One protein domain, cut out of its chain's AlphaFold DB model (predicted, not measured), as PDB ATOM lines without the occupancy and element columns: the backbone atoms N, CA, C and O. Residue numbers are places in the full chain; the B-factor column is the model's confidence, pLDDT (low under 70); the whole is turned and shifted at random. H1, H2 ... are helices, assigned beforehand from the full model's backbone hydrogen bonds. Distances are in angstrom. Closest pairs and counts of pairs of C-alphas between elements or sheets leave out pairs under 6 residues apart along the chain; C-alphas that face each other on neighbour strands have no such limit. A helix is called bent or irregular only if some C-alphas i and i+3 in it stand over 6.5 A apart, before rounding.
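Overview. This is residues 12 to 54 of the 109 residues of an uncharacterized protein of Pisolithus microcarpus 441 (UniProt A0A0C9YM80). The chain folds back loosely on itself: two short helices, H1 and H2, make one limb, residues 25 to 32 turn round at one end, and the long helix H3 makes the other limb, with residues 49 to 54 sticking out beyond it as a tail. The limbs do not close up into a core, for no helix touches another, and both the turn at residues 25 to 30 and the last part of the long limb from residue 45 on stand free. The printed part has 43 residues with three named helices, in the order H1, H2, H3, and no named strand; its class is all helix. It is loose, with a radius of gyration of the C-alphas of 11.9 A, and elongated, with spans of 35 by 18 by 18 A.

Along the chain. H1 is residues 12 to 18, Pro 12 to Ser 18, seven residues with 10.3 A from first to last C-alpha. It begins at C-alpha 12, at (114.614, 91.373, 96.743), and ends at C-alpha 18, at (122.153, 96.438, 101.676). Ser 19 and Ser 20 follow, and then H2, residues 21 to 24, Ala 21 to Asp 24. It is a helix of four residues, 5.0 A from first to last C-alpha. Residues 25 to 32 come next, with C-alpha 28 at (137.562, 97.113, 106.316). H3 is residues 33 to 48, Pro 33 to Gln 48, and with 16 residues it is the longest helix. It measures 22.8 A from C-alpha 33, at (134.084, 88.335, 97.186), to C-alpha 48, at (114.491, 80.009, 105.359). Residues 49 to 54 follow it, and the last printed C-alpha, that of Met 54, is at (111.449, 78.934, 121.401).

Arrangement. H1 and H2 meet only through their link, which is tight, with 2 residues between them. H2 and H3 are joined by a short link of 8 residues. They are apart, but only just: their closest C-alphas are 8.1 A apart. H1 and H3 are also apart, and again only just, with their closest C-alphas 8.1 A apart. There is no hairpin among the helices. Residues 25 to 30, in the link from H2 to H3, stand free, with no C-alpha that is 8 or more residues away along the chain within 10 A. By the same measure residues 45 to 54 stand free, of which 45 to 48 belong to H3. No helix is bent or irregular. In the backbone of H3, every pair of O of residue i and N of residue i+4 is within hydrogen-bond range, while in H1 this holds for 2 of 3 pairs. H2, with four residues, is too short for such a pair, and its one pair of O of residue i and N of residue i+3 is not within range.

Size, cuts and confidence. The two C-alphas farthest apart are those of His 28, in the link from H2 to H3, and Met 54, at 35.2 A. The first and last printed C-alphas, those of Pro 12 and Met 54, are 27.8 A apart. The printed part runs from residue 12 to residue 54 of a full chain of 109 residues, and it has no cut. Neither of the two links between the helices is long. The mean pLDDT of the printed part of this predicted model is 70.8. It is under 70 for 24 residues, namely residues 12 to 30 and residues 50 to 54. By element, the mean is 64 for H1, 62 for H2 and 81 for H3.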
ATOM      1  N   PRO A  12     114.468  92.361  95.675       58.28
ATOM      2  CA  PRO A  12     114.614  91.373  96.743       58.28
ATOM      3  C   PRO A  12     116.072  91.062  97.087       58.28
ATOM      4  O   PRO A  12     116.370  90.862  98.264       58.28
ATOM      5  N   CYS A  13     116.988  91.077  96.109       59.19
ATOM      6  CA  CYS A  13     118.410  90.906  96.393       59.19
ATOM      7  C   CYS A  13     119.035  92.202  96.927       59.19
ATOM      8  O   CYS A  13     119.838  92.141  97.851       59.19
ATOM      9  N   GLU A  14     118.597  93.378  96.471       63.62
ATOM     10  CA  GLU A  14     119.082  94.675  96.979       63.62
ATOM     11  C   GLU A  14     118.880  94.844  98.490       63.62
ATOM     12  O   GLU A  14     119.778  95.330  99.180       63.62
ATOM     13  N   ARG A  15     117.740  94.400  99.042       68.00
ATOM     14  CA  ARG A  15     117.500  94.441 100.497       68.00
ATOM     15  C   ARG A  15     118.463  93.529 101.258       68.00
ATOM     16  O   ARG A  15     118.928  93.883 102.339       68.00
ATOM     17  N   VAL A  16     118.739  92.352 100.700       63.38
ATOM     18  CA  VAL A  16     119.648  91.361 101.284       63.38
ATOM     19  C   VAL A  16     121.096  91.867 101.237       63.38
ATOM     20  O   VAL A  16     121.795  91.783 102.244       63.38
ATOM     21  N   PHE A  17     121.511  92.486 100.129       64.38
ATOM     22  CA  PHE A  17     122.851  93.054  99.954       64.38
ATOM     23  C   PHE A  17     123.073  94.345 100.748       64.38
ATOM     24  O   PHE A  17     124.130  94.514 101.351       64.38
ATOM     25  N   SER A  18     122.066  95.214 100.861       67.75
ATOM     26  CA  SER A  18     122.153  96.438 101.676       67.75
ATOM     27  C   SER A  18     122.440  96.141 103.151       67.75
ATOM     28  O   SER A  18     123.151  96.894 103.811       67.75
ATOM     29  N   SER A  19     121.939  95.015 103.672       66.81
ATOM     30  CA  SER A  19     122.243  94.563 105.036       66.81
ATOM     31  C   SER A  19     123.702  94.134 105.219       66.81
ATOM     32  O   SER A  19     124.165  94.097 106.356       66.81
ATOM     33  N   SER A  20     124.408  93.779 104.142       63.25
ATOM     34  CA  SER A  20     125.819  93.385 104.194       63.25
ATOM     35  C   SER A  20     126.772  94.576 104.064       63.25
ATOM     36  O   SER A  20     127.952  94.454 104.378       63.25
ATOM     37  N   ALA A  21     126.272  95.753 103.673       63.97
ATOM     38  CA  ALA A  21     127.097  96.936 103.430       63.97
ATOM     39  C   ALA A  21     127.936  97.361 104.651       63.97
ATOM     40  O   ALA A  21     129.050  97.858 104.495       63.97
ATOM     41  N   GLU A  22     127.437  97.155 105.874       65.00
ATOM     42  CA  GLU A  22     128.183  97.466 107.099       65.00
ATOM     43  C   GLU A  22     129.319  96.473 107.380       65.00
ATOM     44  O   GLU A  22     130.391  96.882 107.827       65.00
ATOM     45  N   THR A  23     129.106  95.190 107.084       59.72
ATOM     46  CA  THR A  23     130.127  94.142 107.216       59.72
ATOM     47  C   THR A  23     131.156  94.168 106.090       59.72
ATOM     48  O   THR A  23     132.285  93.758 106.338       59.72
ATOM     49  N   ASP A  24     130.773  94.667 104.913       59.91
ATOM     50  CA  ASP A  24     131.571  94.733 103.683       59.91
ATOM     51  C   ASP A  24     132.475  95.977 103.633       59.91
ATOM     52  O   ASP A  24     133.696  95.887 103.573       59.91
ATOM     53  N   THR A  25     131.886  97.172 103.743       58.50
ATOM     54  CA  THR A  25     132.599  98.424 103.420       58.50
ATOM     55  C   THR A  25     133.046  99.220 104.643       58.50
ATOM     56  O   THR A  25     134.109  99.834 104.627       58.50
ATOM     57  N   LYS A  26     132.262  99.228 105.731       58.28
ATOM     58  CA  LYS A  26     132.478 100.178 106.843       58.28
ATOM     59  C   LYS A  26     133.547  99.758 107.845       58.28
ATOM     60  O   LYS A  26     134.057 100.612 108.565       58.28
ATOM     61  N   LYS A  27     133.863  98.465 107.931       60.34
ATOM     62  CA  LYS A  27     134.826  97.936 108.909       60.34
ATOM     63  C   LYS A  27     136.159  97.489 108.311       60.34
ATOM     64  O   LYS A  27     136.971  96.969 109.063       60.34
ATOM     65  N   HIS A  28     136.400  97.692 107.009       57.81
ATOM     66  CA  HIS A  28     137.562  97.113 106.316       57.81
ATOM     67  C   HIS A  28     137.752  95.626 106.668       57.81
ATOM     68  O   HIS A  28     138.870  95.167 106.881       57.81
ATOM     69  N   ASN A  29     136.660  94.862 106.767       62.94
ATOM     70  CA  ASN A  29     136.794  93.417 106.818       62.94
ATOM     71  C   ASN A  29     137.200  93.026 105.400       62.94
ATOM     72  O   ASN A  29     136.380  93.128 104.495       62.94
ATOM     73  N   TRP A  30     138.464  92.674 105.185       67.06
ATOM     74  CA  TRP A  30     138.981  92.186 103.904       67.06
ATOM     75  C   TRP A  30     138.400  90.796 103.603       67.06
ATOM     76  O   TRP A  30     139.104  89.799 103.530       67.06
ATOM     77  N   ILE A  31     137.076  90.706 103.525       73.50
ATOM     78  CA  ILE A  31     136.364  89.493 103.164       73.50
ATOM     79  C   ILE A  31     136.361  89.456 101.643       73.50
ATOM     80  O   ILE A  31     135.768  90.317 100.994       73.50
ATOM     81  N   GLY A  32     137.046  88.461 101.081       79.31
ATOM     82  CA  GLY A  32     137.060  88.239  99.642       79.31
ATOM     83  C   GLY A  32     135.644  88.036  99.082       79.31
ATOM     84  O   GLY A  32     134.753  87.544  99.788       79.31
ATOM     85  N   PRO A  33     135.413  88.374  97.802       79.12
ATOM     86  CA  PRO A  33     134.084  88.335  97.186       79.12
ATOM     87  C   PRO A  33     133.430  86.946  97.262       79.12
ATOM     88  O   PRO A  33     132.226  86.841  97.490       79.12
ATOM     89  N   ILE A  34     134.222  85.879  97.156       81.00
ATOM     90  CA  ILE A  34     133.746  84.489  97.233       81.00
ATOM     91  C   ILE A  34     133.286  84.131  98.649       81.00
ATOM     92  O   ILE A  34     132.243  83.504  98.837       81.00
ATOM     93  N   LEU A  35     134.037  84.560  99.664       82.69
ATOM     94  CA  LEU A  35     133.671  84.325 101.056       82.69
ATOM     95  C   LEU A  35     132.399  85.103 101.424       82.69
ATOM     96  O   LEU A  35     131.541  84.590 102.144       82.69
ATOM     97  N   MET A  36     132.238  86.315 100.886       82.44
ATOM     98  CA  MET A  36     131.007  87.094 101.028       82.44
ATOM     99  C   MET A  36     129.805  86.388 100.382       82.44
ATOM    100  O   MET A  36     128.719  86.362 100.967       82.44
ATOM    101  N   GLU A  37     129.984  85.785  99.206       81.62
ATOM    102  CA  GLU A  37     128.940  85.018  98.517       81.62
ATOM    103  C   GLU A  37     128.494  83.807  99.349       81.62
ATOM    104  O   GLU A  37     127.303  83.660  99.650       81.62
ATOM    105  N   ALA A  38     129.453  83.008  99.822       84.06
ATOM    106  CA  ALA A  38     129.199  81.869 100.697       84.06
ATOM    107  C   ALA A  38     128.462  82.291 101.983       84.06
ATOM    108  O   ALA A  38     127.450  81.696 102.369       84.06
ATOM    109  N   LEU A  39     128.909  83.379 102.618       83.88
ATOM    110  CA  LEU A  39     128.280  83.926 103.818       83.88
ATOM    111  C   LEU A  39     126.833  84.361 103.557       83.88
ATOM    112  O   LEU A  39     125.942  84.130 104.381       83.88
ATOM    113  N   GLN A  40     126.577  85.001 102.419       82.56
ATOM    114  CA  GLN A  40     125.253  85.508 102.100       82.56
ATOM    115  C   GLN A  40     124.269  84.382 101.748       82.56
ATOM    116  O   GLN A  40     123.093  84.472 102.123       82.56
ATOM    117  N   MET A  41     124.745  83.301 101.122       83.56
ATOM    118  CA  MET A  41     123.979  82.067 100.916       83.56
ATOM    119  C   MET A  41     123.634  81.385 102.243       83.56
ATOM    120  O   MET A  41     122.471  81.050 102.472       83.56
ATOM    121  N   LEU A  42     124.605  81.262 103.155       83.50
ATOM    122  CA  LEU A  42     124.391  80.681 104.482       83.50
ATOM    123  C   LEU A  42     123.358  81.476 105.294       83.50
ATOM    124  O   LEU A  42     122.419  80.903 105.848       83.50
ATOM    125  N   LYS A  43     123.474  82.811 105.313       82.25
ATOM    126  CA  LYS A  43     122.501  83.701 105.975       82.25
ATOM    127  C   LYS A  43     121.091  83.535 105.414       82.25
ATOM    128  O   LYS A  43     120.120  83.574 106.166       82.25
ATOM    129  N   TYR A  44     120.967  83.400 104.093       80.62
ATOM    130  CA  TYR A  44     119.673  83.203 103.449       80.62
ATOM    131  C   TYR A  44     119.067  81.845 103.812       80.62
ATOM    132  O   TYR A  44     117.890  81.785 104.157       80.62
ATOM    133  N   HIS A  45     119.875  80.784 103.800       79.38
ATOM    134  CA  HIS A  45     119.435  79.442 104.163       79.38
ATOM    135  C   HIS A  45     118.920  79.380 105.605       79.38
ATOM    136  O   HIS A  45     117.786  78.974 105.842       79.38
ATOM    137  N   LEU A  46     119.702  79.900 106.553       78.19
ATOM    138  CA  LEU A  46     119.342  79.949 107.972       78.19
ATOM    139  C   LEU A  46     118.026  80.703 108.220       78.19
ATOM    140  O   LEU A  46     117.237  80.361 109.097       78.19
ATOM    141  N   LYS A  47     117.774  81.747 107.423       78.31
ATOM    142  CA  LYS A  47     116.524  82.506 107.470       78.31
ATOM    143  C   LYS A  47     115.336  81.695 106.941       78.31
ATOM    144  O   LYS A  47     114.232  81.857 107.457       78.31
ATOM    145  N   GLN A  48     115.541  80.864 105.919       76.56
ATOM    146  CA  GLN A  48     114.491  80.009 105.359       76.56
ATOM    147  C   GLN A  48     114.123  78.847 106.279       76.56
ATOM    148  O   GLN A  48     112.958  78.465 106.330       76.56
ATOM    149  N   GLU A  49     115.082  78.341 107.054       74.62
ATOM    150  CA  GLU A  49     114.844  77.287 108.046       74.62
ATOM    151  C   GLU A  49     113.915  77.715 109.192       74.62
ATOM    152  O   GLU A  49     113.517  76.858 109.973       74.62
ATOM    153  N   GLN A  50     113.540  79.005 109.285       65.06
ATOM    154  CA  GLN A  50     112.674  79.553 110.338       65.06
ATOM    155  C   GLN A  50     113.054  78.995 111.710       65.06
ATOM    156  O   GLN A  50     112.217  78.415 112.396       65.06
ATOM    157  N   LEU A  51     114.337  79.130 112.077       64.94
ATOM    158  CA  LEU A  51     114.841  78.653 113.360       64.94
ATOM    159  C   LEU A  51     113.969  79.191 114.494       64.94
ATOM    160  O   LEU A  51     114.047  80.364 114.866       64.94
ATOM    161  N   ASP A  52     113.131  78.312 115.029       62.59
ATOM    162  CA  ASP A  52     112.314  78.615 116.182       62.59
ATOM    163  C   ASP A  52     113.156  78.356 117.431       62.59
ATOM    164  O   ASP A  52     113.289  77.240 117.936       62.59
ATOM    165  N   PHE A  53     113.772  79.433 117.917       66.31
ATOM    166  CA  PHE A  53     114.563  79.432 119.144       66.31
ATOM    167  C   PHE A  53     113.714  79.170 120.402       66.31
ATOM    168  O   PHE A  53     114.278  78.977 121.479       66.31
ATOM    169  N   MET A  54     112.378  79.156 120.292       68.12
ATOM    170  CA  MET A  54     111.449  78.934 121.401       68.12
ATOM    171  C   MET A  54     110.915  77.497 121.493       68.12
ATOM    172  O   MET A  54     110.269  77.173 122.493       68.12
TER     173      MET A  54